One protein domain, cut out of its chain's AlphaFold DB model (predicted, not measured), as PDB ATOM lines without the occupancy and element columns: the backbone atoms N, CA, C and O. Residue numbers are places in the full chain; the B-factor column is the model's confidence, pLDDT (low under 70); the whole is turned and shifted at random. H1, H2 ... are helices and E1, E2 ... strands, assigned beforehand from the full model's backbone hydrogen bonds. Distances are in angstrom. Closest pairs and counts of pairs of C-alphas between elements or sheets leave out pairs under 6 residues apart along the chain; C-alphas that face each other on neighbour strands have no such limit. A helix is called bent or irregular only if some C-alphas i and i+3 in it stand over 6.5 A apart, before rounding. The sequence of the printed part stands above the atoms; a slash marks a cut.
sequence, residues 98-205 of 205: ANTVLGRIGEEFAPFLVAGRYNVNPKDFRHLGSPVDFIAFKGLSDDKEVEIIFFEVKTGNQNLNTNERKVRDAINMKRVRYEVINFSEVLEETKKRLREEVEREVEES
ATOM      1  N   ALA A  98      99.122  56.319  81.446       72.62
ATOM      2  CA  ALA A  98      99.313  55.552  82.671       72.62
ATOM      3  C   ALA A  98     100.680  55.822  83.314       72.62
ATOM      4  O   ALA A  98     100.740  56.054  84.517       72.62
ATOM      5  N   ASN A  99     101.761  55.859  82.529       76.19
ATOM      6  CA  ASN A  99     103.102  56.158  83.036       76.19
ATOM      7  C   ASN A  99     103.206  57.581  83.596       76.19
ATOM      8  O   ASN A  99     103.807  57.774  84.647       76.19
ATOM      9  N   THR A 100     102.600  58.574  82.942       71.38
ATOM     10  CA  THR A 100     102.568  59.954  83.448       71.38
ATOM     11  C   THR A 100     101.761  60.059  84.743       71.38
ATOM     12  O   THR A 100     102.214  60.687  85.698       71.38
ATOM     13  N   VAL A 101     100.587  59.425  84.804       70.69
ATOM     14  CA  VAL A 101      99.735  59.420  86.004       70.69
ATOM     15  C   VAL A 101     100.430  58.702  87.160       70.69
ATOM     16  O   VAL A 101     100.483  59.241  88.262       70.69
ATOM     17  N   LEU A 102     101.006  57.522  86.916       69.38
ATOM     18  CA  LEU A 102     101.785  56.784  87.912       69.38
ATOM     19  C   LEU A 102     103.030  57.553  88.350       69.38
ATOM     20  O   LEU A 102     103.385  57.479  89.520       69.38
ATOM     21  N   GLY A 103     103.662  58.306  87.447       67.69
ATOM     22  CA  GLY A 103     104.773  59.191  87.776       67.69
ATOM     23  C   GLY A 103     104.366  60.240  88.807       67.69
ATOM     24  O   GLY A 103     104.926  60.299  89.897       67.69
ATOM     25  N   ARG A 104     103.292  60.973  88.508       68.12
ATOM     26  CA  ARG A 104     102.753  62.012  89.393       68.12
ATOM     27  C   ARG A 104     102.252  61.457  90.731       68.12
ATOM     28  O   ARG A 104     102.495  62.053  91.770       68.12
ATOM     29  N   ILE A 105     101.566  60.311  90.726       70.75
ATOM     30  CA  ILE A 105     101.155  59.635  91.969       70.75
ATOM     31  C   ILE A 105     102.390  59.168  92.748       70.75
ATOM     32  O   ILE A 105     102.431  59.301  93.966       70.75
ATOM     33  N   GLY A 106     103.399  58.629  92.066       67.44
ATOM     34  CA  GLY A 106     104.643  58.185  92.683       67.44
ATOM     35  C   GLY A 106     105.378  59.318  93.392       67.44
ATOM     36  O   GLY A 106     105.883  59.091  94.483       67.44
ATOM     37  N   GLU A 107     105.384  60.518  92.813       71.25
ATOM     38  CA  GLU A 107     105.956  61.723  93.423       71.25
ATOM     39  C   GLU A 107     105.158  62.153  94.662       71.25
ATOM     40  O   GLU A 107     105.727  62.256  95.743       71.25
ATOM     41  N   GLU A 108     103.836  62.302  94.559       71.69
ATOM     42  CA  GLU A 108     102.987  62.775  95.669       71.69
ATOM     43  C   GLU A 108     102.882  61.771  96.835       71.69
ATOM     44  O   GLU A 108     102.815  62.149  98.005       71.69
ATOM     45  N   PHE A 109     102.884  60.469  96.534       75.38
ATOM     46  CA  PHE A 109     102.736  59.394  97.522       75.38
ATOM     47  C   PHE A 109     104.059  58.704  97.868       75.38
ATOM     48  O   PHE A 109     104.053  57.715  98.614       75.38
ATOM     49  N   ALA A 110     105.192  59.226  97.387       74.88
ATOM     50  CA  ALA A 110     106.514  58.677  97.670       74.88
ATOM     51  C   ALA A 110     106.738  58.394  99.164       74.88
ATOM     52  O   ALA A 110     107.185  57.284  99.466       74.88
ATOM     53  N   PRO A 111     106.366  59.295 100.108       79.06
ATOM     54  CA  PRO A 111     106.541  59.054 101.539       79.06
ATOM     55  C   PRO A 111     105.947  57.727 102.015       79.06
ATOM     56  O   PRO A 111     106.601  56.991 102.746       79.06
ATOM     57  N   PHE A 112     104.747  57.359 101.556       79.56
ATOM     58  CA  PHE A 112     104.095  56.106 101.956       79.56
ATOM     59  C   PHE A 112     104.737  54.878 101.310       79.56
ATOM     60  O   PHE A 112     104.827  53.825 101.942       79.56
ATOM     61  N   LEU A 113     105.205  55.012 100.068       79.38
ATOM     62  CA  LEU A 113     105.840  53.923  99.326       79.38
ATOM     63  C   LEU A 113     107.250  53.611  99.848       79.38
ATOM     64  O   LEU A 113     107.658  52.449  99.858       79.38
ATOM     65  N   VAL A 114     107.999  54.626 100.296       82.56
ATOM     66  CA  VAL A 114     109.391  54.465 100.752       82.56
ATOM     67  C   VAL A 114     109.535  54.365 102.271       82.56
ATOM     68  O   VAL A 114     110.540  53.820 102.729       82.56
ATOM     69  N   ALA A 115     108.544  54.809 103.057       85.62
ATOM     70  CA  ALA A 115     108.562  54.761 104.524       85.62
ATOM     71  C   ALA A 115     108.991  53.394 105.073       85.62
ATOM     72  O   ALA A 115     109.900  53.315 105.897       85.62
ATOM     73  N   GLY A 116     108.398  52.308 104.560       85.19
ATOM     74  CA  GLY A 116     108.742  50.948 104.979       85.19
ATOM     75  C   GLY A 116     110.177  50.545 104.627       85.19
ATOM     76  O   GLY A 116     110.851  49.910 105.431       85.19
ATOM     77  N   ARG A 117     110.683  50.956 103.456       88.00
ATOM     78  CA  ARG A 117     112.050  50.636 103.007       88.00
ATOM     79  C   ARG A 117     113.118  51.333 103.852       88.00
ATOM     80  O   ARG A 117     114.156  50.737 104.111       88.00
ATOM     81  N   TYR A 118     112.879  52.581 104.249       88.62
ATOM     82  CA  TYR A 118     113.841  53.381 105.019       88.62
ATOM     83  C   TYR A 118     113.563  53.373 106.529       88.62
ATOM     84  O   TYR A 118     114.285  54.014 107.294       88.62
ATOM     85  N   ASN A 119     112.542  52.624 106.960       89.88
ATOM     86  CA  ASN A 119     112.083  52.546 108.343       89.88
ATOM     87  C   ASN A 119     111.841  53.944 108.949       89.88
ATOM     88  O   ASN A 119     112.309  54.257 110.047       89.88
ATOM     89  N   VAL A 120     111.152  54.789 108.180       90.56
ATOM     90  CA  VAL A 120     110.792  56.166 108.535       90.56
ATOM     91  C   VAL A 120     109.292  56.226 108.787       90.56
ATOM     92  O   VAL A 120     108.507  55.728 107.980       90.56
ATOM     93  N   ASN A 121     108.880  56.864 109.880       88.62
ATOM     94  CA  ASN A 121     107.473  57.148 110.125       88.62
ATOM     95  C   ASN A 121     106.948  58.114 109.038       88.62
ATOM     96  O   ASN A 121     107.535  59.180 108.859       88.62
ATOM     97  N   PRO A 122     105.845  57.818 108.322       87.88
ATOM     98  CA  PRO A 122     105.301  58.714 107.296       87.88
ATOM     99  C   PRO A 122     105.061  60.163 107.767       87.88
ATOM    100  O   PRO A 122     105.106  61.083 106.955       87.88
ATOM    101  N   LYS A 123     104.844  60.382 109.074       88.00
ATOM    102  CA  LYS A 123     104.666  61.718 109.677       88.00
ATOM    103  C   LYS A 123     105.934  62.580 109.676       88.00
ATOM    104  O   LYS A 123     105.823  63.809 109.726       88.00
ATOM    105  N   ASP A 124     107.101  61.945 109.594       91.25
ATOM    106  CA  ASP A 124     108.418  62.590 109.628       91.25
ATOM    107  C   ASP A 124     108.864  63.117 108.258       91.25
ATOM    108  O   ASP A 124     109.902  63.773 108.166       91.25
ATOM    109  N   PHE A 125     108.094  62.863 107.194       92.12
ATOM    110  CA  PHE A 125     108.369  63.409 105.867       92.12
ATOM    111  C   PHE A 125     107.875  64.856 105.736       92.12
ATOM    112  O   PHE A 125     106.792  65.238 106.200       92.12
ATOM    113  N   ARG A 126     108.672  65.669 105.043       90.75
ATOM    114  CA  ARG A 126     108.328  67.016 104.585       90.75
ATOM    115  C   ARG A 126     108.659  67.131 103.104       90.75
ATOM    116  O   ARG A 126     109.731  66.717 102.669       90.75
ATOM    117  N   HIS A 127     107.719  67.674 102.345       88.88
ATOM    118  CA  HIS A 127     107.913  67.968 100.932       88.88
ATOM    119  C   HIS A 127     108.718  69.263 100.764       88.88
ATOM    120  O   HIS A 127     108.527  70.207 101.533       88.88
ATOM    121  N   LEU A 128     109.603  69.293  99.770       89.69
ATOM    122  CA  LEU A 128     110.419  70.452  99.401       89.69
ATOM    123  C   LEU A 128     110.317  70.746  97.894       89.69
ATOM    124  O   LEU A 128     110.078  71.892  97.519       89.69
ATOM    125  N   GLY A 129     110.472  69.714  97.056       84.81
ATOM    126  CA  GLY A 129     110.532  69.808  95.592       84.81
ATOM    127  C   GLY A 129     111.961  69.887  95.028       84.81
ATOM    128  O   GLY A 129     112.939  70.039  95.756       84.81
ATOM    129  N   SER A 130     112.100  69.789  93.701       85.69
ATOM    130  CA  SER A 130     113.409  69.770  93.023       85.69
ATOM    131  C   SER A 130     114.345  70.903  93.488       85.69
ATOM    132  O   SER A 130     113.939  72.071  93.506       85.69
ATOM    133  N   PRO A 131     115.634  70.615  93.762       91.88
ATOM    134  CA  PRO A 131     116.377  69.392  93.410       91.88
ATOM    135  C   PRO A 131     116.413  68.300  94.502       91.88
ATOM    136  O   PRO A 131     117.304  67.448  94.460       91.88
ATOM    137  N   VAL A 132     115.543  68.388  95.518       92.38
ATOM    138  CA  VAL A 132     115.342  67.353  96.544       92.38
ATOM    139  C   VAL A 132     113.858  67.289  96.893       92.38
ATOM    140  O   VAL A 132     113.380  68.103  97.674       92.38
ATOM    141  N   ASP A 133     113.128  66.315  96.365       89.00
ATOM    142  CA  ASP A 133     111.671  66.244  96.541       89.00
ATOM    143  C   ASP A 133     111.193  66.175  98.000       89.00
ATOM    144  O   ASP A 133     110.233  66.862  98.367       89.00
ATOM    145  N   PHE A 134     111.856  65.381  98.850       92.12
ATOM    146  CA  PHE A 134     111.474  65.216 100.256       92.12
ATOM    147  C   PHE A 134     112.669  65.219 101.205       92.12
ATOM    148  O   PHE A 134     113.765  64.766 100.882       92.12
ATOM    149  N   ILE A 135     112.415  65.641 102.438       93.75
ATOM    150  CA  ILE A 135     113.295  65.429 103.584       93.75
ATOM    151  C   ILE A 135     112.538  64.626 104.641       93.75
ATOM    152  O   ILE A 135     111.361  64.884 104.892       93.75
ATOM    153  N   ALA A 136     113.192  63.642 105.251       94.12
ATOM    154  CA  ALA A 136     112.656  62.939 106.406       94.12
ATOM    155  C   ALA A 136     113.507  63.185 107.644       94.12
ATOM    156  O   ALA A 136     114.729  63.056 107.596       94.12
ATOM    157  N   PHE A 137     112.837  63.466 108.755       95.06
ATOM    158  CA  PHE A 137     113.438  63.588 110.080       95.06
ATOM    159  C   PHE A 137     113.180  62.301 110.861       95.06
ATOM    160  O   PHE A 137     112.363  62.263 111.777       95.06
ATOM    161  N   LYS A 138     113.812  61.206 110.441       93.62
ATOM    162  CA  LYS A 138     113.553  59.873 110.985       93.62
ATOM    163  C   LYS A 138     113.810  59.853 112.487       93.62
ATOM    164  O   LYS A 138     114.922  60.138 112.920       93.62
ATOM    165  N   GLY A 139     112.792  59.465 113.251       91.69
ATOM    166  CA  GLY A 139     112.856  59.393 114.711       91.69
ATOM    167  C   GLY A 139     112.267  60.617 115.410       91.69
ATOM    168  O   GLY A 139     112.060  60.557 116.619       91.69
ATOM    169  N   LEU A 140     111.918  61.676 114.668       92.06
ATOM    170  CA  LEU A 140     111.344  62.903 115.223       92.06
ATOM    171  C   LEU A 140     109.965  62.664 115.860       92.06
ATOM    172  O   LEU A 140     109.711  63.160 116.952       92.06
ATOM    173  N   SER A 141     109.084  61.887 115.219       88.81
ATOM    174  CA  SER A 141     107.763  61.548 115.783       88.81
ATOM    175  C   SER A 141     107.810  60.474 116.873       88.81
ATOM    176  O   SER A 141     106.842  60.332 117.618       88.81
ATOM    177  N   ASP A 142     108.898  59.705 116.946       85.94
ATOM    178  CA  ASP A 142     109.035  58.552 117.845       85.94
ATOM    179  C   ASP A 142     109.888  58.872 119.095       85.94
ATOM    180  O   ASP A 142     110.205  57.953 119.850       85.94
ATOM    181  N   ASP A 143     110.270  60.142 119.291       79.81
ATOM    182  CA  ASP A 143     111.159  60.635 120.362       79.81
ATOM    183  C   ASP A 143     112.501  59.874 120.439       79.81
ATOM    184  O   ASP A 143     112.960  59.428 121.493       79.81
ATOM    185  N   LYS A 144     113.117  59.663 119.270       86.12
ATOM    186  CA  LYS A 144     114.407  58.976 119.102       86.12
ATOM    187  C   LYS A 144     115.468  59.930 118.565       86.12
ATOM    188  O   LYS A 144     115.176  61.049 118.151       86.12
ATOM    189  N   GLU A 145     116.713  59.456 118.531       90.25
ATOM    190  CA  GLU A 145     117.788  60.138 117.809       90.25
ATOM    191  C   GLU A 145     117.365  60.406 116.359       90.25
ATOM    192  O   GLU A 145     116.874  59.511 115.664       90.25
ATOM    193  N   VAL A 146     117.522  61.661 115.933       94.06
ATOM    194  CA  VAL A 146     117.012  62.134 114.647       94.06
ATOM    195  C   VAL A 146     118.062  61.937 113.560       94.06
ATOM    196  O   VAL A 146     119.131  62.545 113.589       94.06
ATOM    197  N   GLU A 147     117.716  61.139 112.554       94.56
ATOM    198  CA  GLU A 147     118.466  61.014 111.304       94.56
ATOM    199  C   GLU A 147     117.761  61.827 110.208       94.56
ATOM    200  O   GLU A 147     116.567  61.656 109.959       94.56
ATOM    201  N   ILE A 148     118.500  62.710 109.533       95.50
ATOM    202  CA  ILE A 148     117.967  63.523 108.433       95.50
ATOM    203  C   ILE A 148     118.305  62.854 107.103       95.50
ATOM    204  O   ILE A 148     119.478  62.712 106.756       95.50
ATOM    205  N   ILE A 149     117.278  62.482 106.340       94.69
ATOM    206  CA  ILE A 149     117.423  61.797 105.052       94.69
ATOM    207  C   ILE A 149     116.817  62.660 103.947       94.69
ATOM    208  O   ILE A 149     115.662  63.068 104.033       94.69
ATOM    209  N   PHE A 150     117.591  62.913 102.896       94.75
ATOM    210  CA  PHE A 150     117.146  63.634 101.705       94.75
ATOM    211  C   PHE A 150     116.746  62.631 100.619       94.75
ATOM    212  O   PHE A 150     117.498  61.698 100.331       94.75
ATOM    213  N   PHE A 151     115.585  62.836 100.007       91.38
ATOM    214  CA  PHE A 151     115.040  61.978  98.964       91.38
ATOM    215  C   PHE A 151     114.800  62.780  97.695       91.38
ATOM    216  O   PHE A 151     114.107  63.791  97.711       91.38
ATOM    217  N   GLU A 152     115.328  62.257  96.597       90.69
ATOM    218  CA  GLU A 152     114.931  62.626  95.245       90.69
ATOM    219  C   GLU A 152     114.186  61.429  94.651       90.69
ATOM    220  O   GLU A 152     114.711  60.308  94.634       90.69
ATOM    221  N   VAL A 153     112.950  61.641  94.211       86.00
ATOM    222  CA  VAL A 153     112.048  60.590  93.750       86.00
ATOM    223  C   VAL A 153     112.034  60.607  92.232       86.00
ATOM    224  O   VAL A 153     111.545  61.527  91.590       86.00
ATOM    225  N   LYS A 154     112.555  59.541  91.624       82.25
ATOM    226  CA  LYS A 154     112.488  59.344  90.173       82.25
ATOM    227  C   LYS A 154     111.511  58.233  89.838       82.25
ATOM    228  O   LYS A 154     111.557  57.151  90.421       82.25
ATOM    229  N   THR A 155     110.655  58.483  88.856       72.06
ATOM    230  CA  THR A 155     109.764  57.466  88.298       72.06
ATOM    231  C   THR A 155     110.400  56.888  87.028       72.06
ATOM    232  O   THR A 155     110.750  57.601  86.087       72.06
ATOM    233  N   GLY A 156     110.634  55.570  87.014       70.69
ATOM    234  CA  GLY A 156     111.324  54.883  85.914       70.69
ATOM    235  C   GLY A 156     112.853  55.032  85.934       70.69
ATOM    236  O   GLY A 156     113.467  55.165  86.987       70.69
ATOM    237  N   ASN A 157     113.484  54.962  84.756       57.59
ATOM    238  CA  ASN A 157     114.946  54.905  84.602       57.59
ATOM    239  C   ASN A 157     115.546  56.297  84.314       57.59
ATOM    240  O   ASN A 157     116.212  56.510  83.300       57.59
ATOM    241  N   GLN A 158     115.235  57.271  85.170       76.62
ATOM    242  CA  GLN A 158     115.684  58.656  85.019       76.62
ATOM    243  C   GLN A 158     116.901  58.908  85.918       76.62
ATOM    244  O   GLN A 158     116.830  58.764  87.137       76.62
ATOM    245  N   ASN A 159     118.030  59.280  85.311       85.88
ATOM    246  CA  ASN A 159     119.229  59.695  86.040       85.88
ATOM    247  C   ASN A 159     119.018  61.065  86.701       85.88
ATOM    248  O   ASN A 159     118.257  61.886  86.190       85.88
ATOM    249  N   LEU A 160     119.761  61.343  87.780       89.62
ATOM    250  CA  LEU A 160     119.760  62.674  88.397       89.62
ATOM    251  C   LEU A 160     120.129  63.755  87.369       89.62
ATOM    252  O   LEU A 160     120.999  63.538  86.521       89.62
ATOM    253  N   ASN A 161     119.526  64.935  87.454       91.81
ATOM    254  CA  ASN A 161     119.923  66.096  86.665       91.81
ATOM    255  C   ASN A 161     121.185  66.771  87.252       91.81
ATOM    256  O   ASN A 161     121.744  66.353  88.270       91.81
ATOM    257  N   THR A 162     121.697  67.810  86.587       94.44
ATOM    258  CA  THR A 162     122.936  68.484  87.018       94.44
ATOM    259  C   THR A 162     122.816  69.165  88.382       94.44
ATOM    260  O   THR A 162     123.775  69.127  89.149       94.44
ATOM    261  N   ASN A 163     121.669  69.761  88.704       94.81
ATOM    262  CA  ASN A 163     121.448  70.425  89.990       94.81
ATOM    263  C   ASN A 163     121.248  69.403  91.116       94.81
ATOM    264  O   ASN A 163     121.880  69.529  92.161       94.81
ATOM    265  N   GLU A 164     120.475  68.346  90.869       95.50
ATOM    266  CA  GLU A 164     120.285  67.219  91.795       95.50
ATOM    267  C   GLU A 164     121.624  66.559  92.158       95.50
ATOM    268  O   GLU A 164     121.921  66.339  93.332       95.50
ATOM    269  N   ARG A 165     122.505  66.333  91.168       95.94
ATOM    270  CA  ARG A 165     123.871  65.838  91.422       95.94
ATOM    271  C   ARG A 165     124.670  66.770  92.327       95.94
ATOM    272  O   ARG A 165     125.292  66.300  93.274       95.94
ATOM    273  N   LYS A 166     124.647  68.081  92.057       96.69
ATOM    274  CA  LYS A 166     125.373  69.069  92.873       96.69
ATOM    275  C   LYS A 166     124.904  69.053  94.328       96.69
ATOM    276  O   LYS A 166     125.742  69.138  95.223       96.69
ATOM    277  N   VAL A 167     123.594  68.928  94.562       96.69
ATOM    278  CA  VAL A 167     123.033  68.867  95.918       96.69
ATOM    279  C   VAL A 167     123.387  67.552  96.608       96.69
ATOM    280  O   VAL A 167     123.910  67.592  97.721       96.69
ATOM    281  N   ARG A 168     123.231  66.405  95.934       96.19
ATOM    282  CA  ARG A 168     123.699  65.102  96.439       96.19
ATOM    283  C   ARG A 168     125.169  65.158  96.857       96.19
ATOM    284  O   ARG A 168     125.524  64.707  97.941       96.19
ATOM    285  N   ASP A 169     126.026  65.731  96.016       97.44
ATOM    286  CA  ASP A 169     127.460  65.816  96.292       97.44
ATOM    287  C   ASP A 169     127.753  66.772  97.458       97.44
ATOM    288  O   ASP A 169     128.629  66.497  98.273       97.44
ATOM    289  N   ALA A 170     127.004  67.872  97.599       97.81
ATOM    290  CA  ALA A 170     127.097  68.742  98.771       97.81
ATOM    291  C   ALA A 170     126.722  68.018 100.072       97.81
ATOM    292  O   ALA A 170     127.461  68.140 101.052       97.81
ATOM    293  N   ILE A 171     125.647  67.223 100.059       96.38
ATOM    294  CA  ILE A 171     125.217  66.399 101.198       96.38
ATOM    295  C   ILE A 171     126.283  65.349 101.534       96.38
ATOM    296  O   ILE A 171     126.722  65.267 102.679       96.38
ATOM    297  N   ASN A 172     126.777  64.611 100.535       96.19
ATOM    298  CA  ASN A 172     127.810  63.583 100.720       96.19
ATOM    299  C   ASN A 172     129.124  64.160 101.268       96.19
ATOM    300  O   ASN A 172     129.795  63.528 102.080       96.19
ATOM    301  N   MET A 173     129.477  65.380 100.857       97.75
ATOM    302  CA  MET A 173     130.636  66.121 101.369       97.75
ATOM    303  C   MET A 173     130.355  66.834 102.704       97.75
ATOM    304  O   MET A 173     131.182  67.628 103.147       97.75
ATOM    305  N   LYS A 174     129.199  66.588 103.340       96.62
ATOM    306  CA  LYS A 174     128.768  67.185 104.616       96.62
ATOM    307  C   LYS A 174     128.730  68.718 104.615       96.62
ATOM    308  O   LYS A 174     128.884  69.354 105.654       96.62
ATOM    309  N   ARG A 175     128.483  69.339 103.459       97.38
ATOM    310  CA  ARG A 175     128.293  70.794 103.325       97.38
ATOM    311  C   ARG A 175     126.847  71.189 103.647       97.38
ATOM    312  O   ARG A 175     126.177  71.813 102.830       97.38
ATOM    313  N   VAL A 176     126.369  70.795 104.825       95.38
ATOM    314  CA  VAL A 176     125.004  71.033 105.324       95.38
ATOM    315  C   VAL A 176     125.103  71.779 106.653       95.38
ATOM    316  O   VAL A 176     125.947  71.439 107.480       95.38
ATOM    317  N   ARG A 177     124.277  72.811 106.853       95.62
ATOM    318  CA  ARG A 177     124.246  73.621 108.081       95.62
ATOM    319  C   ARG A 177     122.820  73.764 108.594       95.62
ATOM    320  O   ARG A 177     121.884  73.787 107.798       95.62
ATOM    321  N   TYR A 178     122.689  73.885 109.909       93.88
ATOM    322  CA  TYR A 178     121.444  74.217 110.587       93.88
ATOM    323  C   TYR A 178     121.626  75.581 111.251       93.88
ATOM    324  O   TYR A 178     122.442  75.715 112.157       93.88
ATOM    325  N   GLU A 179     120.900  76.586 110.769       93.94
ATOM    326  CA  GLU A 179     120.991  77.966 111.249       93.94
ATOM    327  C   GLU A 179     119.638  78.378 111.826       93.94
ATOM    328  O   GLU A 179     118.599  78.184 111.190       93.94
ATOM    329  N   VAL A 180     119.645  78.965 113.021       91.69
ATOM    330  CA  VAL A 180     118.446  79.542 113.636       91.69
ATOM    331  C   VAL A 180     118.511  81.046 113.441       91.69
ATOM    332  O   VAL A 180     119.358  81.716 114.023       91.69
ATOM    333  N   ILE A 181     117.616  81.577 112.612       88.31
ATOM    334  CA  ILE A 181     117.546  83.010 112.328       88.31
ATOM    335  C   ILE A 181     116.385  83.605 113.117       88.31
ATOM    336  O   ILE A 181     115.241  83.167 112.977       88.31
ATOM    337  N   ASN A 182     116.665  84.636 113.912       87.44
ATOM    338  CA  ASN A 182     115.615  85.442 114.511       87.44
ATOM    339  C   ASN A 182     115.131  86.499 113.509       87.44
ATOM    340  O   ASN A 182     115.817  87.480 113.223       87.44
ATOM    341  N   PHE A 183     113.925  86.304 112.982       86.25
ATOM    342  CA  PHE A 183     113.365  87.176 111.953       86.25
ATOM    343  C   PHE A 183     113.128  88.616 112.435       86.25
ATOM    344  O   PHE A 183     113.161  89.534 111.618       86.25
ATOM    345  N   SER A 184     112.929  88.848 113.741       87.56
ATOM    346  CA  SER A 184     112.706  90.206 114.254       87.56
ATOM    347  C   SER A 184     113.936  91.097 114.081       87.56
ATOM    348  O   SER A 184     113.802  92.256 113.708       87.56
ATOM    349  N   GLU A 185     115.131  90.554 114.304       82.56
ATOM    350  CA  GLU A 185     116.391  91.290 114.162       82.56
ATOM    351  C   GLU A 185     116.677  91.625 112.693       82.56
ATOM    352  O   GLU A 185     116.963  92.775 112.358       82.56
ATOM    353  N   VAL A 186     116.470  90.653 111.799       84.56
ATOM    354  CA  VAL A 186     116.629  90.837 110.347       84.56
ATOM    355  C   VAL A 186     115.645  91.876 109.802       84.56
ATOM    356  O   VAL A 186     116.009  92.698 108.958       84.56
ATOM    357  N   LEU A 187     114.398  91.869 110.283       86.75
ATOM    358  CA  LEU A 187     113.396  92.858 109.892       86.75
ATOM    359  C   LEU A 187     113.775  94.267 110.339       86.75
ATOM    360  O   LEU A 187     113.616  95.201 109.556       86.75
ATOM    361  N   GLU A 188     114.262  94.438 111.567       89.06
ATOM    362  CA  GLU A 188     114.681  95.754 112.050       89.06
ATOM    363  C   GLU A 188     115.910  96.271 111.295       89.06
ATOM    364  O   GLU A 188     115.924  97.432 110.882       89.06
ATOM    365  N   GLU A 189     116.886  95.409 110.998       86.56
ATOM    366  CA  GLU A 189     118.034  95.775 110.166       86.56
ATOM    367  C   GLU A 189     117.605  96.168 108.742       86.56
ATOM    368  O   GLU A 189     118.044  97.186 108.205       86.56
ATOM    369  N   THR A 190     116.680  95.412 108.145       89.19
ATOM    370  CA  THR A 190     116.157  95.694 106.800       89.19
ATOM    371  C   THR A 190     115.362  96.998 106.773       89.19
ATOM    372  O   THR A 190     115.579  97.830 105.893       89.19
ATOM    373  N   LYS A 191     114.480  97.232 107.756       90.50
ATOM    374  CA  LYS A 191     113.732  98.493 107.892       90.50
ATOM    375  C   LYS A 191     114.657  99.688 108.097       90.50
ATOM    376  O   LYS A 191     114.330 100.779 107.636       90.50
ATOM    377  N   LYS A 192     115.764  99.514 108.825       91.62
ATOM    378  CA  LYS A 192     116.763 100.566 109.036       91.62
ATOM    379  C   LYS A 192     117.452 100.928 107.720       91.62
ATOM    380  O   LYS A 192     117.419 102.092 107.345       91.62
ATOM    381  N   ARG A 193     117.953  99.934 106.979       91.19
ATOM    382  CA  ARG A 193     118.565 100.145 105.653       91.19
ATOM    383  C   ARG A 193     117.600 100.800 104.665       91.19
ATOM    384  O   ARG A 193     117.996 101.694 103.933       91.19
ATOM    385  N   LEU A 194     116.329 100.385 104.669       92.25
ATOM    386  CA  LEU A 194     115.307 100.979 103.803       92.25
ATOM    387  C   LEU A 194     115.052 102.455 104.153       92.25
ATOM    388  O   LEU A 194     114.911 103.273 103.253       92.25
ATOM    389  N   ARG A 195     115.013 102.802 105.448       90.75
ATOM    390  CA  ARG A 195     114.869 104.194 105.906       90.75
ATOM    391  C   ARG A 195     116.067 105.058 105.519       90.75
ATOM    392  O   ARG A 195     115.859 106.133 104.982       90.75
ATOM    393  N   GLU A 196     117.285 104.559 105.721       91.88
ATOM    394  CA  GLU A 196     118.525 105.255 105.341       91.88
ATOM    395  C   GLU A 196     118.639 105.486 103.823       91.88
ATOM    396  O   GLU A 196     119.268 106.450 103.396       91.88
ATOM    397  N   GLU A 197     118.070 104.601 102.997       89.00
ATOM    398  CA  GLU A 197     118.027 104.776 101.539       89.00
ATOM    399  C   GLU A 197     116.986 105.826 101.128       89.00
ATOM    400  O   GLU A 197     117.289 106.713 100.337       89.00
ATOM    401  N   VAL A 198     115.787 105.780 101.722       88.19
ATOM    402  CA  VAL A 198     114.729 106.775 101.474       88.19
ATOM    403  C   VAL A 198     115.165 108.175 101.915       88.19
ATOM    404  O   VAL A 198     114.905 109.141 101.207       88.19
ATOM    405  N   GLU A 199     115.833 108.302 103.063       89.25
ATOM    406  CA  GLU A 199     116.361 109.587 103.542       89.25
ATOM    407  C   GLU A 199     117.421 110.156 102.584       89.25
ATOM    408  O   GLU A 199     117.376 111.347 102.282       89.25
ATOM    409  N   ARG A 200     118.299 109.311 102.022       87.12
ATOM    410  CA  ARG A 200     119.276 109.725 101.000       87.12
ATOM    411  C   ARG A 200     118.621 110.207  99.705       87.12
ATOM    412  O   ARG A 200     119.000 111.258  99.204       87.12
ATOM    413  N   GLU A 201     117.619 109.497  99.184       83.50
ATOM    414  CA  GLU A 201     116.914 109.918  97.958       83.50
ATOM    415  C   GLU A 201     116.149 111.244  98.138       83.50
ATOM    416  O   GLU A 201     116.035 112.033  97.198       83.50
ATOM    417  N   VAL A 202     115.637 111.505  99.347       81.12
ATOM    418  CA  VAL A 202     114.956 112.763  99.686       81.12
ATOM    419  C   VAL A 202     115.945 113.920  99.862       81.12
ATOM    420  O   VAL A 202     115.610 115.037  99.487       81.12
ATOM    421  N   GLU A 203     117.144 113.685 100.404       77.50
ATOM    422  CA  GLU A 203     118.194 114.713 100.525       77.50
ATOM    423  C   GLU A 203     118.873 115.053  99.185       77.50
ATOM    424  O   GLU A 203     119.391 116.159  99.024       77.50
ATOM    425  N   GLU A 204     118.869 114.126  98.224       75.12
ATOM    426  CA  GLU A 204     119.405 114.325  96.868       75.12
ATOM    427  C   GLU A 204     118.404 114.976  95.882       75.12
ATOM    428  O   GLU A 204     118.791 115.291  94.752       75.12
ATOM    429  N   SER A 205     117.146 115.206  96.297       59.69
ATOM    430  CA  SER A 205     116.060 115.829  95.507       59.69
ATOM    431  C   SER A 205     115.807 117.293  95.875       59.69
ATOM    432  O   SER A 205     115.545 118.091  94.943       59.69
TER     433      SER A 205
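This is residues 98 to 205 of the 205 residues of the protein "Endonuclease" of Metallosphaera tengchongensis (UniProt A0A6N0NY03). A small three-stranded antiparallel sheet, E1, E2 and E3, has the short helix H2 over it, while H1 and H3 only graze the sheet; from this body a long arm sticks out, residues 177 to 205, most of it the helix H4. The arm makes much of the length, and the body without it spans 39 by 29 by 18 A. The printed part has 108 residues with four named helices and three named strands, in the order H1 H2 E1 E2 E3 H3 H4, and its class is mixed, helices and strands. The strands stand in the order E1 - E2 - E3 and form a meander, each the antiparallel neighbour of the one before. The whole is extended and elongated, with a radius of gyration of the C-alphas of 20.9 A and spans of 63 by 37 by 28 A.

In the sheet, E2 is residues 132 to 138, 16.4 A from first to last C-alpha, beginning at C-alpha 132 at (115.342, 67.353, 96.544). E1 is residues 125 to 129, 12.3 A long, and E3 is residues 147 to 151, 12.8 A long. H2 is residues 110 to 118, 11.7 A long; it is irregular, with C-alphas 113 and 116 standing 7.0 A apart. H1 is residues 98 to 108, 15.3 A long, and begins at C-alpha 98 at (99.313, 55.552, 82.671). H3 is residues 162 to 172, also 15.3 A long. H4, the longest helix, is residues 183 to 203, 30.2 A long, and ends at C-alpha 203 at (118.194, 114.713, 100.525).

E2 is the inner strand of the sheet, and E1 and E3 are its edge strands. E1 and E2 form a hairpin and are antiparallel, with 163 degrees between their directions; N 126 and O 135 are 2.8 A apart and N 135 and O 126 are 2.9 A apart, both within hydrogen-bond range. E2 and E3 form a hairpin too, antiparallel at 159 degrees, with N 136 and O 149 at 2.8 A and N 149 and O 136 at 2.9 A within hydrogen-bond range. H2 is on the sheet at a height over the sheet of 9.9 A. It lies over E2, with 6 of its 9 C-alphas falling on that strand, and only just not over E3, with 2. On the local plane its line and that of E2 stand at 47 degrees, slantwise to the strands. The closest C-alphas of H2 and E1 are those of Pro 111 and Phe 125, 6.4 A apart. H1 is on the sheet but only grazes it, with its residues 107 to 108. H1 and H2 are close but not clearly touching, their closest C-alphas being those of Gly 106 and Leu 113, 8.0 A apart. They run the same way at a steep tilt of 69 degrees, only just short of about perpendicular. H3 only grazes the sheet, with its residues 163 to 171; its closest approach to E2 is between the C-alphas of Val 132 and Glu 164, 6.9 A apart. H3 and E3 are near each other, with 5 pairs of C-alphas within 10 A. H4 is not on the sheet, and H3 and H4 are apart. Every O i to N i+4 pair is within hydrogen-bond range in H1, H3 and H4, and 3 of 5 are in H2.

The two C-alphas farthest apart are those of Gly 116 and Ser 205, at 66.0 A. The printed part has no cut and ends at residue 205, the chain's last residue. No link is long; those from H1 to H2 and from E1 to E2 are tight. Residues 177 to 205, of which 183 to 203 belong to H4, stand free. The mean pLDDT of the printed part is 86.6, and residues 102 to 104, 106, 157 and 205 are under 70.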